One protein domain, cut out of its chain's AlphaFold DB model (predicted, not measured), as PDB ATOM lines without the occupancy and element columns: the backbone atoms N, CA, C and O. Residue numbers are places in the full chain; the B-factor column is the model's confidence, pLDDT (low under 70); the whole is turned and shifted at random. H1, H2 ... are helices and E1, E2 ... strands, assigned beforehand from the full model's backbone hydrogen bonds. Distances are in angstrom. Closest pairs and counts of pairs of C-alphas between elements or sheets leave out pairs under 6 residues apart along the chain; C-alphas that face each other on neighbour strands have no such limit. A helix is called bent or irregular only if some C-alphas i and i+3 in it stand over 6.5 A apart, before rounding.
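What this domain is: This is residues 398 to 522 of the 623 residues of an uncharacterized protein of marine sediment metagenome (UniProt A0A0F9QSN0). Two small lobes stand end to end along a rod, each built on a four-stranded sheet: E1 to E4 with H1 and H2 in the first, E5 to E8 with H4 and H5 in the second. Residues 447 to 460 and the short helix H3 join the lobes, and residues 463 to 468 stick out. The printed part has 125 residues, with 58 in named elements, under half; these are five helices and eight strands, in the order E1 E2 E3 H1 E4 H2 H3 E5 E6 E7 H4 E8 H5. The sheets, in the orders E3 E2 E1 E4 and E7 E6 E5 E8, are both mixed, and the class is mixed, helices and strands. The whole is only just loose, close to compact, with a radius of gyration of the C-alphas of 16.9 A and spans of 54 by 25 by 22 A.

Where its parts are: E1, residues 398 to 401, begins at C-alpha 398 (46.362, 54.617, -32.073). E2 is residues 407 to 410, E3 417 to 421 with 12.3 A from first to last C-alpha, H1 423 to 426 and E4 436 to 439. H2 is residues 441 to 446, 10.1 A; it is neither bent nor irregular, but only just: C-alphas 442 and 445 are 6.1 A apart. H3 is residues 461 to 466, E5 473 to 476 with 10.6 A, E6 483 to 485, E7 492 to 494, H4 498 to 503 and E8 512 to 514. H5, residues 516 to 521, 10.3 A, ends at C-alpha 521 (43.320, 42.153, -11.543); it is only just irregular, with C-alphas 517 and 520 6.8 A apart.

How they stand to each other: E1 E2 E3 and E5 E6 E7 are meanders, each strand the antiparallel neighbour of the one before. E3, H1, E4 and E7, H4, E8 are split strand-helix-strand units, two strands running the same way with others between them in the sheet; both crossovers are right-handed. Within hydrogen-bond range are N 399 and O 408 of E1 and E2, 2.8 A, N 418 and O 409 of E3 and E2, 2.9 A, and N 437 and O 398 of the parallel E1 and E4, 2.8 A. The first sheet is strongly twisted, and H2 only grazes it. H3 is close to H5 but not clearly touching, with closest C-alphas Pro 461 and Ser 518 at 6.7 A. In the second sheet N 474 and O 483 of E5 and E6 are 2.9 A apart, N 493 and O 484 of E7 and E6 2.8 A, and N 475 and O 512 of the parallel E5 and E8 2.9 A. H5 only grazes this sheet; H4 is only just not on it, with 4 pairs of C-alphas within 10 A. In H3 and H4 every O i to N i+4 pair is within hydrogen-bond range; H2 and H5 each have 0 of 2, but 2 of 3 O i to N i+3 pairs, and H1 is too short for an O i to N i+4 pair.

The domain as a whole: The C-alphas farthest apart, of Gly 442 and Gln 503, are 54.4 A apart. The printed part has no cut, and the link from H2 to H3 is long, with 14 residues. The mean pLDDT of the printed part is 79.7; 32 residues are under 70, among them 420 to 434 and 451 to 461.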
ATOM      1  N   LEU A 398      46.469  55.823 -31.257       88.00
ATOM      2  CA  LEU A 398      46.362  54.617 -32.073       88.00
ATOM      3  C   LEU A 398      46.979  54.929 -33.433       88.00
ATOM      4  O   LEU A 398      46.608  55.920 -34.046       88.00
ATOM      5  N   VAL A 399      47.914  54.100 -33.890       89.38
ATOM      6  CA  VAL A 399      48.625  54.294 -35.153       89.38
ATOM      7  C   VAL A 399      48.542  53.049 -36.026       89.38
ATOM      8  O   VAL A 399      48.521  51.925 -35.524       89.38
ATOM      9  N   ARG A 400      48.547  53.220 -37.342       91.38
ATOM     10  CA  ARG A 400      48.598  52.128 -38.317       91.38
ATOM     11  C   ARG A 400      49.662  52.425 -39.366       91.38
ATOM     12  O   ARG A 400      49.673  53.510 -39.927       91.38
ATOM     13  N   PHE A 401      50.563  51.477 -39.625       89.81
ATOM     14  CA  PHE A 401      51.693  51.685 -40.539       89.81
ATOM     15  C   PHE A 401      51.341  51.233 -41.963       89.81
ATOM     16  O   PHE A 401      51.411  50.044 -42.274       89.81
ATOM     17  N   GLY A 402      50.963  52.173 -42.831       88.56
ATOM     18  CA  GLY A 402      50.525  51.912 -44.204       88.56
ATOM     19  C   GLY A 402      49.424  50.852 -44.295       88.56
ATOM     20  O   GLY A 402      48.400  50.938 -43.616       88.56
ATOM     21  N   ASP A 403      49.655  49.823 -45.112       82.44
ATOM     22  CA  ASP A 403      48.701  48.728 -45.327       82.44
ATOM     23  C   ASP A 403      48.734  47.644 -44.236       82.44
ATOM     24  O   ASP A 403      47.984  46.667 -44.336       82.44
ATOM     25  N   ASP A 404      49.566  47.785 -43.193       81.12
ATOM     26  CA  ASP A 404      49.666  46.784 -42.125       81.12
ATOM     27  C   ASP A 404      48.266  46.516 -41.543       81.12
ATOM     28  O   ASP A 404      47.580  47.463 -41.163       81.12
ATOM     29  N   PRO A 405      47.757  45.271 -41.539       77.94
ATOM     30  CA  PRO A 405      46.411  44.982 -41.048       77.94
ATOM     31  C   PRO A 405      46.249  45.232 -39.541       77.94
ATOM     32  O   PRO A 405      45.115  45.231 -39.056       77.94
ATOM     33  N   GLU A 406      47.346  45.426 -38.807       82.38
ATOM     34  CA  GLU A 406      47.341  45.675 -37.371       82.38
ATOM     35  C   GLU A 406      47.307  47.173 -37.035       82.38
ATOM     36  O   GLU A 406      48.025  47.994 -37.608       82.38
ATOM     37  N   VAL A 407      46.484  47.526 -36.044       84.75
ATOM     38  CA  VAL A 407      46.531  48.833 -35.377       84.75
ATOM     39  C   VAL A 407      47.442  48.703 -34.166       84.75
ATOM     40  O   VAL A 407      47.359  47.721 -33.431       84.75
ATOM     41  N   PHE A 408      48.299  49.687 -33.933       89.44
ATOM     42  CA  PHE A 408      49.234  49.734 -32.820       89.44
ATOM     43  C   PHE A 408      48.854  50.854 -31.853       89.44
ATOM     44  O   PHE A 408      48.465  51.941 -32.252       89.44
ATOM     45  N   PHE A 409      49.002  50.610 -30.561       86.94
ATOM     46  CA  PHE A 409      48.914  51.624 -29.521       86.94
ATOM     47  C   PHE A 409      50.321  52.134 -29.190       86.94
ATOM     48  O   PHE A 409      51.200  51.319 -28.877       86.94
ATOM     49  N   ILE A 410      50.541  53.452 -29.237       84.94
ATOM     50  CA  ILE A 410      51.794  54.074 -28.791       84.94
ATOM     51  C   ILE A 410      51.680  54.412 -27.308       84.94
ATOM     52  O   ILE A 410      50.881  55.251 -26.901       84.94
ATOM     53  N   ASP A 411      52.501  53.757 -26.491       76.19
ATOM     54  CA  ASP A 411      52.575  54.040 -25.060       76.19
ATOM     55  C   ASP A 411      53.219  55.422 -24.827       76.19
ATOM     56  O   ASP A 411      54.417  55.569 -25.091       76.19
ATOM     57  N   PRO A 412      52.486  56.427 -24.311       74.06
ATOM     58  CA  PRO A 412      52.987  57.798 -24.183       74.06
ATOM     59  C   PRO A 412      54.152  57.925 -23.188       74.06
ATOM     60  O   PRO A 412      54.885  58.910 -23.217       74.06
ATOM     61  N   LEU A 413      54.360  56.928 -22.317       69.75
ATOM     62  CA  LEU A 413      55.463  56.918 -21.353       69.75
ATOM     63  C   LEU A 413      56.738  56.290 -21.914       69.75
ATOM     64  O   LEU A 413      57.832  56.616 -21.458       69.75
ATOM     65  N   THR A 414      56.613  55.354 -22.856       78.56
ATOM     66  CA  THR A 414      57.763  54.585 -23.363       78.56
ATOM     67  C   THR A 414      58.048  54.811 -24.844       78.56
ATOM     68  O   THR A 414      59.095  54.380 -25.322       78.56
ATOM     69  N   GLY A 415      57.132  55.452 -25.575       82.12
ATOM     70  CA  GLY A 415      57.181  55.612 -27.030       82.12
ATOM     71  C   GLY A 415      57.093  54.289 -27.796       82.12
ATOM     72  O   GLY A 415      57.358  54.255 -28.994       82.12
ATOM     73  N   ARG A 416      56.773  53.175 -27.122       84.81
ATOM     74  CA  ARG A 416      56.762  51.844 -27.738       84.81
ATOM     75  C   ARG A 416      55.418  51.547 -28.378       84.81
ATOM     76  O   ARG A 416      54.383  51.655 -27.719       84.81
ATOM     77  N   ALA A 417      55.460  51.085 -29.623       84.06
ATOM     78  CA  ALA A 417      54.297  50.576 -30.330       84.06
ATOM     79  C   ALA A 417      53.949  49.163 -29.837       84.06
ATOM     80  O   ALA A 417      54.824  48.301 -29.688       84.06
ATOM     81  N   ARG A 418      52.667  48.906 -29.573       83.62
ATOM     82  CA  ARG A 418      52.143  47.581 -29.206       83.62
ATOM     83  C   ARG A 418      50.938  47.260 -30.075       83.62
ATOM     84  O   ARG A 418      50.035  48.079 -30.144       83.62
ATOM     85  N   SER A 419      50.905  46.086 -30.701       81.50
ATOM     86  CA  SER A 419      49.746  45.658 -31.501       81.50
ATOM     87  C   SER A 419      48.490  45.639 -30.624       81.50
ATOM     88  O   SER A 419      48.512  45.033 -29.548       81.50
ATOM     89  N   ALA A 420      47.459  46.376 -31.037       64.31
ATOM     90  CA  ALA A 420      46.246  46.646 -30.281       64.31
ATOM     91  C   ALA A 420      45.195  45.543 -30.471       64.31
ATOM     92  O   ALA A 420      44.611  45.152 -29.469       64.31
ATOM     93  N   THR A 421      45.004  45.002 -31.686       62.62
ATOM     94  CA  THR A 421      44.077  43.886 -32.011       62.62
ATOM     95  C   THR A 421      44.150  43.495 -33.505       62.62
ATOM     96  O   THR A 421      44.639  44.280 -34.316       62.62
ATOM     97  N   SER A 422      43.579  42.339 -33.895       57.09
ATOM     98  CA  SER A 422      43.251  42.020 -35.301       57.09
ATOM     99  C   SER A 422      42.045  42.832 -35.817       57.09
ATOM    100  O   SER A 422      41.199  43.286 -35.042       57.09
ATOM    101  N   ARG A 423      41.952  43.000 -37.145       48.81
ATOM    102  CA  ARG A 423      40.962  43.834 -37.860       48.81
ATOM    103  C   ARG A 423      39.496  43.587 -37.468       48.81
ATOM    104  O   ARG A 423      38.723  44.539 -37.417       48.81
ATOM    105  N   GLU A 424      39.108  42.343 -37.192       49.25
ATOM    106  CA  GLU A 424      37.720  42.001 -36.832       49.25
ATOM    107  C   GLU A 424      37.323  42.482 -35.429       49.25
ATOM    108  O   GLU A 424      36.159  42.788 -35.184       49.25
ATOM    109  N   LEU A 425      38.289  42.589 -34.515       51.19
ATOM    110  CA  LEU A 425      38.055  42.965 -33.119       51.19
ATOM    111  C   LEU A 425      38.021  44.482 -32.935       51.19
ATOM    112  O   LEU A 425      37.271  44.985 -32.100       51.19
ATOM    113  N   PHE A 426      38.781  45.217 -33.752       56.44
ATOM    114  CA  PHE A 426      38.766  46.678 -33.739       56.44
ATOM    115  C   PHE A 426      37.364  47.222 -34.065       56.44
ATOM    116  O   PHE A 426      36.849  48.070 -33.343       56.44
ATOM    117  N   GLY A 427      36.678  46.637 -35.056       54.16
ATOM    118  CA  GLY A 427      35.303  47.014 -35.417       54.16
ATOM    119  C   GLY A 427      34.247  46.758 -34.329       54.16
ATOM    120  O   GLY A 427      33.166  47.331 -34.394       54.16
ATOM    121  N   GLN A 428      34.546  45.932 -33.320       47.88
ATOM    122  CA  GLN A 428      33.644  45.632 -32.197       47.88
ATOM    123  C   GLN A 428      33.957  46.445 -30.933       47.88
ATOM    124  O   GLN A 428      33.190  46.423 -29.976       47.88
ATOM    125  N   SER A 429      35.090  47.148 -30.908       54.50
ATOM    126  CA  SER A 429      35.631  47.782 -29.703       54.50
ATOM    127  C   SER A 429      35.079  49.182 -29.403       54.50
ATOM    128  O   SER A 429      35.439  49.771 -28.388       54.50
ATOM    129  N   GLY A 430      34.200  49.712 -30.261       48.38
ATOM    130  CA  GLY A 430      33.613  51.047 -30.108       48.38
ATOM    131  C   GLY A 430      34.558  52.208 -30.446       48.38
ATOM    132  O   GLY A 430      34.129  53.357 -30.387       48.38
ATOM    133  N   PHE A 431      35.811  51.929 -30.824       58.53
ATOM    134  CA  PHE A 431      36.729  52.923 -31.383       58.53
ATOM    135  C   PHE A 431      36.361  53.212 -32.840       58.53
ATOM    136  O   PHE A 431      36.132  52.286 -33.625       58.53
ATOM    137  N   ASN A 432      36.309  54.491 -33.219       62.09
ATOM    138  CA  ASN A 432      36.069  54.863 -34.606       62.09
ATOM    139  C   ASN A 432      37.378  54.764 -35.388       62.09
ATOM    140  O   ASN A 432      38.452  55.082 -34.887       62.09
ATOM    141  N   ILE A 433      37.298  54.371 -36.662       60.72
ATOM    142  CA  ILE A 433      38.480  54.348 -37.538       60.72
ATOM    143  C   ILE A 433      39.107  55.742 -37.711       60.72
ATOM    144  O   ILE A 433      40.286  55.836 -38.024       60.72
ATOM    145  N   GLY A 434      38.330  56.804 -37.466       69.88
ATOM    146  CA  GLY A 434      38.807  58.189 -37.456       69.88
ATOM    147  C   GLY A 434      39.722  58.540 -36.279       69.88
ATOM    148  O   GLY A 434      40.353  59.586 -36.324       69.88
ATOM    149  N   ASP A 435      39.829  57.676 -35.264       70.19
ATOM    150  CA  ASP A 435      40.730  57.863 -34.118       70.19
ATOM    151  C   ASP A 435      42.103  57.178 -34.330       70.19
ATOM    152  O   ASP A 435      42.939  57.161 -33.424       70.19
ATOM    153  N   VAL A 436      42.328  56.565 -35.505       80.75
ATOM    154  CA  VAL A 436      43.572  55.870 -35.874       80.75
ATOM    155  C   VAL A 436      44.389  56.743 -36.819       80.75
ATOM    156  O   VAL A 436      43.980  56.978 -37.950       80.75
ATOM    157  N   GLU A 437      45.570  57.155 -36.373       85.69
ATOM    158  CA  GLU A 437      46.548  57.887 -37.179       85.69
ATOM    159  C   GLU A 437      47.251  56.933 -38.156       85.69
ATOM    160  O   GLU A 437      47.756  55.874 -37.769       85.69
ATOM    161  N   PHE A 438      47.314  57.298 -39.433       85.56
ATOM    162  CA  PHE A 438      48.002  56.492 -40.442       85.56
ATOM    163  C   PHE A 438      49.423  57.011 -40.657       85.56
ATOM    164  O   PHE A 438      49.633  58.132 -41.104       85.56
ATOM    165  N   LEU A 439      50.406  56.172 -40.343       86.19
ATOM    166  CA  LEU A 439      51.829  56.464 -40.471       86.19
ATOM    167  C   LEU A 439      52.414  55.772 -41.702       86.19
ATOM    168  O   LEU A 439      52.002  54.667 -42.066       86.19
ATOM    169  N   ASP A 440      53.423  56.387 -42.317       85.19
ATOM    170  CA  ASP A 440      54.117  55.796 -43.462       85.19
ATOM    171  C   ASP A 440      54.754  54.441 -43.090       85.19
ATOM    172  O   ASP A 440      55.314  54.297 -41.996       85.19
ATOM    173  N   PRO A 441      54.793  53.449 -44.006       82.69
ATOM    174  CA  PRO A 441      55.445  52.161 -43.750       82.69
ATOM    175  C   PRO A 441      56.893  52.288 -43.256       82.69
ATOM    176  O   PRO A 441      57.326  51.520 -42.400       82.69
ATOM    177  N   GLY A 442      57.639  53.280 -43.760       83.19
ATOM    178  CA  GLY A 442      59.026  53.540 -43.357       83.19
ATOM    179  C   GLY A 442      59.166  54.067 -41.926       83.19
ATOM    180  O   GLY A 442      60.208  53.885 -41.300       83.19
ATOM    181  N   GLN A 443      58.111  54.664 -41.363       83.44
ATOM    182  CA  GLN A 443      58.113  55.116 -39.974       83.44
ATOM    183  C   GLN A 443      57.988  53.955 -38.994       83.44
ATOM    184  O   GLN A 443      58.366  54.117 -37.840       83.44
ATOM    185  N   ARG A 444      57.554  52.770 -39.437       83.81
ATOM    186  CA  ARG A 444      57.500  51.571 -38.595       83.81
ATOM    187  C   ARG A 444      58.850  51.274 -37.940       83.81
ATOM    188  O   ARG A 444      58.897  50.919 -36.769       83.81
ATOM    189  N   GLU A 445      59.948  51.462 -38.669       81.88
ATOM    190  CA  GLU A 445      61.304  51.183 -38.179       81.88
ATOM    191  C   GLU A 445      61.772  52.155 -37.083       81.88
ATOM    192  O   GLU A 445      62.709  51.843 -36.346       81.88
ATOM    193  N   SER A 446      61.113  53.311 -36.931       80.50
ATOM    194  CA  SER A 446      61.442  54.291 -35.890       80.50
ATOM    195  C   SER A 446      60.824  53.957 -34.527       80.50
ATOM    196  O   SER A 446      61.244  54.516 -33.509       80.50
ATOM    197  N   PHE A 447      59.890  52.998 -34.469       83.06
ATOM    198  CA  PHE A 447      59.249  52.566 -33.230       83.06
ATOM    199  C   PHE A 447      59.886  51.294 -32.669       83.06
ATOM    200  O   PHE A 447      60.053  50.279 -33.344       83.06
ATOM    201  N   GLN A 448      60.179  51.306 -31.367       82.75
ATOM    202  CA  GLN A 448      60.498  50.075 -30.647       82.75
ATOM    203  C   GLN A 448      59.205  49.299 -30.367       82.75
ATOM    204  O   GLN A 448      58.370  49.748 -29.581       82.75
ATOM    205  N   PHE A 449      59.051  48.118 -30.966       80.31
ATOM    206  CA  PHE A 449      57.902  47.251 -30.706       80.31
ATOM    207  C   PHE A 449      58.059  46.515 -29.373       80.31
ATOM    208  O   PHE A 449      59.049  45.823 -29.124       80.31
ATOM    209  N   GLY A 450      57.074  46.676 -28.490       72.88
ATOM    210  CA  GLY A 450      56.958  45.862 -27.280       72.88
ATOM    211  C   GLY A 450      56.385  44.472 -27.591       72.88
ATOM    212  O   GLY A 450      55.822  44.273 -28.667       72.88
ATOM    213  N   PRO A 451      56.462  43.503 -26.655       65.88
ATOM    214  CA  PRO A 451      55.735  42.245 -26.809       65.88
ATOM    215  C   PRO A 451      54.247  42.546 -27.045       65.88
ATOM    216  O   PRO A 451      53.652  43.330 -26.293       65.88
ATOM    217  N   GLY A 452      53.687  41.971 -28.115       53.81
ATOM    218  CA  GLY A 452      52.301  42.193 -28.531       53.81
ATOM    219  C   GLY A 452      51.300  41.843 -27.429       53.81
ATOM    220  O   GLY A 452      51.592  41.037 -26.539       53.81
ATOM    221  N   LEU A 453      50.113  42.452 -27.472       49.56
ATOM    222  CA  LEU A 453      48.998  42.092 -26.597       49.56
ATOM    223  C   LEU A 453      48.495  40.692 -26.998       49.56
ATOM    224  O   LEU A 453      47.565  40.542 -27.776       49.56
ATOM    225  N   GLN A 454      49.153  39.642 -26.499       39.81
ATOM    226  CA  GLN A 454      48.767  38.247 -26.725       39.81
ATOM    227  C   GLN A 454      47.475  37.918 -25.959       39.81
ATOM    228  O   GLN A 454      47.512  37.311 -24.892       39.81
ATOM    229  N   SER A 455      46.326  38.355 -26.469       41.53
ATOM    230  CA  SER A 455      45.044  37.685 -26.244       41.53
ATOM    231  C   SER A 455      44.028  38.159 -27.289       41.53
ATOM    232  O   SER A 455      43.763  39.357 -27.355       41.53
ATOM    233  N   PRO A 456      43.424  37.258 -28.080       39.12
ATOM    234  CA  PRO A 456      42.485  37.629 -29.136       39.12
ATOM    235  C   PRO A 456      41.123  38.150 -28.634       39.12
ATOM    236  O   PRO A 456      40.274  38.429 -29.461       39.12
ATOM    237  N   PHE A 457      40.874  38.305 -27.324       44.34
ATOM    238  CA  PHE A 457      39.546  38.716 -26.824       44.34
ATOM    239  C   PHE A 457      39.550  39.535 -25.520       44.34
ATOM    240  O   PHE A 457      38.750  39.281 -24.622       44.34
ATOM    241  N   GLY A 458      40.413  40.543 -25.366       48.28
ATOM    242  CA  GLY A 458      40.169  41.476 -24.262       48.28
ATOM    243  C   GLY A 458      41.165  42.604 -24.096       48.28
ATOM    244  O   GLY A 458      42.373  42.380 -24.017       48.28
ATOM    245  N   PHE A 459      40.633  43.813 -23.919       57.00
ATOM    246  CA  PHE A 459      41.378  44.885 -23.279       57.00
ATOM    247  C   PHE A 459      41.791  44.432 -21.880       57.00
ATOM    248  O   PHE A 459      41.006  43.843 -21.127       57.00
ATOM    249  N   ARG A 460      43.046  44.700 -21.522       65.88
ATOM    250  CA  ARG A 460      43.481  44.528 -20.140       65.88
ATOM    251  C   ARG A 460      42.745  45.556 -19.264       65.88
ATOM    252  O   ARG A 460      42.570  46.691 -19.713       65.88
ATOM    253  N   PRO A 461      42.325  45.203 -18.040       63.78
ATOM    254  CA  PRO A 461      41.637  46.115 -17.124       63.78
ATOM    255  C   PRO A 461      42.400  47.418 -16.910       63.78
ATOM    256  O   PRO A 461      41.802  48.487 -16.851       63.78
ATOM    257  N   GLU A 462      43.731  47.342 -16.884       71.31
ATOM    258  CA  GLU A 462      44.598  48.504 -16.730       71.31
ATOM    259  C   GLU A 462      44.510  49.452 -17.933       71.31
ATOM    260  O   GLU A 462      44.649  50.658 -17.757       71.31
ATOM    261  N   THR A 463      44.263  48.937 -19.141       68.06
ATOM    262  CA  THR A 463      44.063  49.757 -20.345       68.06
ATOM    263  C   THR A 463      42.729  50.494 -20.281       68.06
ATOM    264  O   THR A 463      42.700  51.697 -20.517       68.06
ATOM    265  N   LEU A 464      41.644  49.815 -19.894       71.31
ATOM    266  CA  LEU A 464      40.320  50.441 -19.760       71.31
ATOM    267  C   LEU A 464      40.317  51.516 -18.666       71.31
ATOM    268  O   LEU A 464      39.896  52.644 -18.911       71.31
ATOM    269  N   SER A 465      40.891  51.216 -17.499       69.94
ATOM    270  CA  SER A 465      40.995  52.191 -16.411       69.94
ATOM    271  C   SER A 465      41.885  53.390 -16.762       69.94
ATOM    272  O   SER A 465      41.602  54.496 -16.307       69.94
ATOM    273  N   ARG A 466      42.923  53.221 -17.596       68.81
ATOM    274  CA  ARG A 466      43.743  54.340 -18.110       68.81
ATOM    275  C   ARG A 466      42.989  55.239 -19.090       68.81
ATOM    276  O   ARG A 466      43.307  56.418 -19.167       68.81
ATOM    277  N   LEU A 467      41.992  54.701 -19.789       60.09
ATOM    278  CA  LEU A 467      41.083  55.456 -20.656       60.09
ATOM    279  C   LEU A 467      39.910  56.085 -19.881       60.09
ATOM    280  O   LEU A 467      39.011  56.656 -20.486       60.09
ATOM    281  N   GLY A 468      39.877  55.958 -18.548       68.25
ATOM    282  CA  GLY A 468      38.758  56.420 -17.721       68.25
ATOM    283  C   GLY A 468      37.492  55.563 -17.851       68.25
ATOM    284  O   GLY A 468      36.459  55.907 -17.279       68.25
ATOM    285  N   ILE A 469      37.564  54.435 -18.561       70.00
ATOM    286  CA  ILE A 469      36.446  53.518 -18.776       70.00
ATOM    287  C   ILE A 469      36.467  52.472 -17.659       70.00
ATOM    288  O   ILE A 469      37.333  51.599 -17.608       70.00
ATOM    289  N   ASN A 470      35.494  52.544 -16.755       81.69
ATOM    290  CA  ASN A 470      35.306  51.562 -15.688       81.69
ATOM    291  C   ASN A 470      33.985  50.817 -15.922       81.69
ATOM    292  O   ASN A 470      32.952  51.277 -15.438       81.69
ATOM    293  N   PRO A 471      33.987  49.694 -16.667       83.31
ATOM    294  CA  PRO A 471      32.752  48.979 -16.966       83.31
ATOM    295  C   PRO A 471      32.113  48.445 -15.678       83.31
ATOM    296  O   PRO A 471      32.793  47.850 -14.832       83.31
ATOM    297  N   GLU A 472      30.807  48.673 -15.531       91.94
ATOM    298  CA  GLU A 472      30.028  48.219 -14.371       91.94
ATOM    299  C   GLU A 472      29.653  46.736 -14.467       91.94
ATOM    300  O   GLU A 472      29.571  46.063 -13.441       91.94
ATOM    301  N   LEU A 473      29.480  46.210 -15.683       96.19
ATOM    302  CA  LEU A 473      29.167  44.808 -15.955       96.19
ATOM    303  C   LEU A 473      30.299  44.170 -16.756       96.19
ATOM    304  O   LEU A 473      30.639  44.628 -17.848       96.19
ATOM    305  N   VAL A 474      30.878  43.099 -16.222       96.56
ATOM    306  CA  VAL A 474      32.003  42.390 -16.841       96.56
ATOM    307  C   VAL A 474      31.789  40.881 -16.830       96.56
ATOM    308  O   VAL A 474      31.272  40.326 -15.863       96.56
ATOM    309  N   LYS A 475      32.223  40.212 -17.898       96.50
ATOM    310  CA  LYS A 475      32.358  38.749 -17.979       96.50
ATOM    311  C   LYS A 475      33.792  38.384 -18.351       96.50
ATOM    312  O   LYS A 475      34.473  39.182 -18.995       96.50
ATOM    313  N   PHE A 476      34.256  37.203 -17.953       96.38
ATOM    314  CA  PHE A 476      35.629  36.757 -18.201       96.38
ATOM    315  C   PHE A 476      35.652  35.551 -19.145       96.38
ATOM    316  O   PHE A 476      34.992  34.549 -18.901       96.38
ATOM    317  N   GLY A 477      36.403  35.652 -20.242       94.12
ATOM    318  CA  GLY A 477      36.575  34.579 -21.218       94.12
ATOM    319  C   GLY A 477      35.247  34.030 -21.750       94.12
ATOM    320  O   GLY A 477      34.403  34.779 -22.238       94.12
ATOM    321  N   GLY A 478      35.098  32.705 -21.673       89.06
ATOM    322  CA  GLY A 478      33.866  31.984 -22.012       89.06
ATOM    323  C   GLY A 478      32.949  31.712 -20.815       89.06
ATOM    324  O   GLY A 478      32.042  30.899 -20.945       89.06
ATOM    325  N   ASP A 479      33.205  32.322 -19.651       90.75
ATOM    326  CA  ASP A 479      32.352  32.189 -18.465       90.75
ATOM    327  C   ASP A 479      31.013  32.906 -18.720       90.75
ATOM    328  O   ASP A 479      30.977  34.078 -19.107       90.75
ATOM    329  N   GLU A 480      29.898  32.204 -18.509       91.50
ATOM    330  CA  GLU A 480      28.550  32.787 -18.589       91.50
ATOM    331  C   GLU A 480      28.225  33.654 -17.361       91.50
ATOM    332  O   GLU A 480      27.218  34.366 -17.333       91.50
ATOM    333  N   THR A 481      29.080  33.618 -16.336       95.75
ATOM    334  CA  THR A 481      28.910  34.408 -15.122       95.75
ATOM    335  C   THR A 481      29.194  35.883 -15.392       95.75
ATOM    336  O   THR A 481      30.335  36.295 -15.611       95.75
ATOM    337  N   VAL A 482      28.149  36.706 -15.300       96.25
ATOM    338  CA  VAL A 482      28.284  38.165 -15.282       96.25
ATOM    339  C   VAL A 482      28.630  38.625 -13.865       96.25
ATOM    340  O   VAL A 482      28.090  38.124 -12.871       96.25
ATOM    341  N   PHE A 483      29.535  39.593 -13.771       97.25
ATOM    342  CA  PHE A 483      29.919  40.261 -12.538       97.25
ATOM    343  C   PHE A 483      29.517  41.733 -12.598       97.25
ATOM    344  O   PHE A 483      29.788  42.416 -13.583       97.25
ATOM    345  N   PHE A 484      28.910  42.223 -11.522       96.31
ATOM    346  CA  PHE A 484      28.630  43.635 -11.298       96.31
ATOM    347  C   PHE A 484      29.713  44.244 -10.407       96.31
ATOM    348  O   PHE A 484      30.046  43.693  -9.353       96.31
ATOM    349  N   ARG A 485      30.267  45.388 -10.804       94.62
ATOM    350  CA  ARG A 485      31.205  46.147  -9.979       94.62
ATOM    351  C   ARG A 485      30.430  46.943  -8.940       94.62
ATOM    352  O   ARG A 485      29.770  47.924  -9.258       94.62
ATOM    353  N   ASN A 486      30.573  46.563  -7.677       92.69
ATOM    354  CA  ASN A 486      29.962  47.304  -6.587       92.69
ATOM    355  C   ASN A 486      30.612  48.700  -6.473       92.69
ATOM    356  O   ASN A 486      31.818  48.777  -6.220       92.69
ATOM    357  N   PRO A 487      29.854  49.804  -6.604       85.94
ATOM    358  CA  PRO A 487      30.419  51.155  -6.603       85.94
ATOM    359  C   PRO A 487      30.986  51.577  -5.237       85.94
ATOM    360  O   PRO A 487      31.795  52.495  -5.167       85.94
ATOM    361  N   GLN A 488      30.580  50.918  -4.148       88.75
ATOM    362  CA  GLN A 488      31.030  51.236  -2.790       88.75
ATOM    363  C   GLN A 488      32.344  50.535  -2.440       88.75
ATOM    364  O   GLN A 488      33.196  51.115  -1.774       88.75
ATOM    365  N   THR A 489      32.496  49.276  -2.858       92.19
ATOM    366  CA  THR A 489      33.667  48.456  -2.501       92.19
ATOM    367  C   THR A 489      34.672  48.318  -3.640       92.19
ATOM    368  O   THR A 489      35.802  47.911  -3.404       92.19
ATOM    369  N   GLY A 490      34.272  48.620  -4.877       91.00
ATOM    370  CA  GLY A 490      35.057  48.372  -6.086       91.00
ATOM    371  C   GLY A 490      35.164  46.893  -6.473       91.00
ATOM    372  O   GLY A 490      35.701  46.596  -7.544       91.00
ATOM    373  N   ASN A 491      34.643  45.980  -5.643       95.88
ATOM    374  CA  ASN A 491      34.720  44.539  -5.845       95.88
ATOM    375  C   ASN A 491      33.702  44.064  -6.885       95.88
ATOM    376  O   ASN A 491      32.579  44.565  -6.957       95.88
ATOM    377  N   LEU A 492      34.081  43.043  -7.646       97.12
ATOM    378  CA  LEU A 492      33.191  42.343  -8.563       97.12
ATOM    379  C   LEU A 492      32.334  41.331  -7.799       97.12
ATOM    380  O   LEU A 492      32.862  40.425  -7.156       97.12
ATOM    381  N   GLN A 493      31.014  41.473  -7.874       97.44
ATOM    382  CA  GLN A 493      30.043  40.546  -7.291       97.44
ATOM    383  C   GLN A 493      29.344  39.788  -8.419       97.44
ATOM    384  O   GLN A 493      28.825  40.406  -9.346       97.44
ATOM    385  N   SER A 494      29.337  38.454  -8.374       96.75
ATOM    386  CA  SER A 494      28.628  37.658  -9.382       96.75
ATOM    387  C   SER A 494      27.118  37.708  -9.161       96.75
ATOM    388  O   SER A 494      26.656  37.760  -8.022       96.75
ATOM    389  N   PHE A 495      26.335  37.611 -10.237       94.06
ATOM    390  CA  PHE A 495      24.873  37.478 -10.142       94.06
ATOM    391  C   PHE A 495      24.420  36.108  -9.595       94.06
ATOM    392  O   PHE A 495      23.237  35.891  -9.363       94.06
ATOM    393  N   GLY A 496      25.339  35.166  -9.358       88.75
ATOM    394  CA  GLY A 496      25.051  33.829  -8.822       88.75
ATOM    395  C   GLY A 496      24.409  32.862  -9.828       88.75
ATOM    396  O   GLY A 496      24.712  31.674  -9.788       88.75
ATOM    397  N   SER A 497      23.583  33.355 -10.753       91.19
ATOM    398  CA  SER A 497      23.035  32.612 -11.893       91.19
ATOM    399  C   SER A 497      22.722  33.549 -13.068       91.19
ATOM    400  O   SER A 497      22.553  34.758 -12.894       91.19
ATOM    401  N   LEU A 498      22.607  32.977 -14.271       88.81
ATOM    402  CA  LEU A 498      22.139  33.688 -15.464       88.81
ATOM    403  C   LEU A 498      20.711  34.233 -15.288       88.81
ATOM    404  O   LEU A 498      20.397  35.332 -15.735       88.81
ATOM    405  N   GLU A 499      19.858  33.482 -14.593       88.44
ATOM    406  CA  GLU A 499      18.481  33.880 -14.308       88.44
ATOM    407  C   GLU A 499      18.427  35.152 -13.446       88.44
ATOM    408  O   GLU A 499      17.673  36.071 -13.753       88.44
ATOM    409  N   ASN A 500      19.294  35.270 -12.436       87.94
ATOM    410  CA  ASN A 500      19.388  36.479 -11.611       87.94
ATOM    411  C   ASN A 500      19.863  37.697 -12.417       87.94
ATOM    412  O   ASN A 500      19.404  38.813 -12.174       87.94
ATOM    413  N   PHE A 501      20.761  37.495 -13.388       93.31
ATOM    414  CA  PHE A 501      21.164  38.553 -14.316       93.31
ATOM    415  C   PHE A 501      19.984  38.987 -15.197       93.31
ATOM    416  O   PHE A 501      19.679  40.174 -15.265       93.31
ATOM    417  N   GLN A 502      19.244  38.047 -15.791       88.50
ATOM    418  CA  GLN A 502      18.067  38.366 -16.611       88.50
ATOM    419  C   GLN A 502      16.960  39.074 -15.811       88.50
ATOM    420  O   GLN A 502      16.323  39.994 -16.319       88.50
ATOM    421  N   GLN A 503      16.758  38.698 -14.544       86.44
ATOM    422  CA  GLN A 503      15.771  39.331 -13.661       86.44
ATOM    423  C   GLN A 503      16.161  40.751 -13.225       86.44
ATOM    424  O   GLN A 503      15.283  41.545 -12.895       86.44
ATOM    425  N   SER A 504      17.453  41.089 -13.258       84.75
ATOM    426  CA  SER A 504      17.945  42.414 -12.858       84.75
ATOM    427  C   SER A 504      17.659  43.529 -13.875       84.75
ATOM    428  O   SER A 504      17.823  44.707 -13.556       84.75
ATOM    429  N   GLY A 505      17.206  43.179 -15.087       83.75
ATOM    430  CA  GLY A 505      16.846  44.134 -16.139       83.75
ATOM    431  C   GLY A 505      18.023  44.678 -16.957       83.75
ATOM    432  O   GLY A 505      17.811  45.547 -17.803       83.75
ATOM    433  N   PHE A 506      19.243  44.182 -16.737       89.44
ATOM    434  CA  PHE A 506      20.399  44.491 -17.583       89.44
ATOM    435  C   PHE A 506      20.351  43.727 -18.915       89.44
ATOM    436  O   PHE A 506      19.862  42.596 -18.983       89.44
ATOM    437  N   SER A 507      20.887  44.333 -19.979       87.19
ATOM    438  CA  SER A 507      21.056  43.680 -21.281       87.19
ATOM    439  C   SER A 507      22.453  43.077 -21.409       87.19
ATOM    440  O   SER A 507      23.436  43.631 -20.922       87.19
ATOM    441  N   PHE A 508      22.573  41.966 -22.141       89.62
ATOM    442  CA  PHE A 508      23.880  41.401 -22.493       89.62
ATOM    443  C   PHE A 508      24.740  42.336 -23.351       89.62
ATOM    444  O   PHE A 508      25.961  42.201 -23.337       89.62
ATOM    445  N   GLY A 509      24.119  43.284 -24.063       86.88
ATOM    446  CA  GLY A 509      24.834  44.309 -24.827       86.88
ATOM    447  C   GLY A 509      25.648  45.270 -23.954       86.88
ATOM    448  O   GLY A 509      26.625  45.832 -24.433       86.88
ATOM    449  N   ASP A 510      25.296  45.399 -22.671       85.06
ATOM    450  CA  ASP A 510      25.981  46.282 -21.720       85.06
ATOM    451  C   ASP A 510      27.154  45.579 -21.000       85.06
ATOM    452  O   ASP A 510      27.868  46.191 -20.204       85.06
ATOM    453  N   VAL A 511      27.363  44.277 -21.249       94.62
ATOM    454  CA  VAL A 511      28.374  43.462 -20.562       94.62
ATOM    455  C   VAL A 511      29.698  43.496 -21.321       94.62
ATOM    456  O   VAL A 511      29.828  42.951 -22.418       94.62
ATOM    457  N   SER A 512      30.730  44.056 -20.694       93.44
ATOM    458  CA  SER A 512      32.086  44.059 -21.246       93.44
ATOM    459  C   SER A 512      32.751  42.687 -21.101       93.44
ATOM    460  O   SER A 512      32.861  42.147 -19.999       93.44
ATOM    461  N   SER A 513      33.233  42.119 -22.208       94.12
ATOM    462  CA  SER A 513      33.967  40.849 -22.198       94.12
ATOM    463  C   SER A 513      35.461  41.089 -21.986       94.12
ATOM    464  O   SER A 513      36.107  41.764 -22.786       94.12
ATOM    465  N   LEU A 514      36.017  40.529 -20.917       93.94
ATOM    466  CA  LEU A 514      37.438  40.593 -20.582       93.94
ATOM    467  C   LEU A 514      38.089  39.221 -20.767       93.94
ATOM    468  O   LEU A 514      37.437  38.192 -20.633       93.94
ATOM    469  N   ALA A 515      39.395  39.183 -21.033       90.94
ATOM    470  CA  ALA A 515      40.130  37.920 -21.088       90.94
ATOM    471  C   ALA A 515      40.162  37.232 -19.707       90.94
ATOM    472  O   ALA A 515      40.284  37.905 -18.685       90.94
ATOM    473  N   GLU A 516      40.128  35.895 -19.662       94.50
ATOM    474  CA  GLU A 516      40.172  35.132 -18.398       94.50
ATOM    475  C   GLU A 516      41.429  35.444 -17.566       94.50
ATOM    476  O   GLU A 516      41.379  35.533 -16.342       94.50
ATOM    477  N   SER A 517      42.561  35.703 -18.227       93.25
ATOM    478  CA  SER A 517      43.814  36.090 -17.565       93.25
ATOM    479  C   SER A 517      43.717  37.409 -16.787       93.25
ATOM    480  O   SER A 517      44.496  37.631 -15.862       93.25
ATOM    481  N   SER A 518      42.744  38.260 -17.113       93.81
ATOM    482  CA  SER A 518      42.490  39.531 -16.436       93.81
ATOM    483  C   SER A 518      41.744  39.373 -15.112       93.81
ATOM    484  O   SER A 518      41.659  40.332 -14.349       93.81
ATOM    485  N   ARG A 519      41.209  38.182 -14.806       94.62
ATOM    486  CA  ARG A 519      40.416  37.926 -13.595       94.62
ATOM    487  C   ARG A 519      41.185  38.275 -12.316       94.62
ATOM    488  O   ARG A 519      40.613  38.851 -11.401       94.62
ATOM    489  N   GLY A 520      42.496  38.016 -12.288       93.88
ATOM    490  CA  GLY A 520      43.368  38.311 -11.143       93.88
ATOM    491  C   GLY A 520      43.592  39.801 -10.847       93.88
ATOM    492  O   GLY A 520      44.087  40.125  -9.772       93.88
ATOM    493  N   ALA A 521      43.223  40.706 -11.760       93.12
ATOM    494  CA  ALA A 521      43.320  42.153 -11.543       93.12
ATOM    495  C   ALA A 521      42.153  42.719 -10.710       93.12
ATOM    496  O   ALA A 521      42.171  43.889 -10.330       93.12
ATOM    497  N   PHE A 522      41.127  41.907 -10.427       95.88
ATOM    498  CA  PHE A 522      39.935  42.329  -9.699       95.88
ATOM    499  C   PHE A 522      39.843  41.649  -8.336       95.88
ATOM    500  O   PHE A 522      40.206  40.489  -8.160       95.88
TER     501      PHE A 522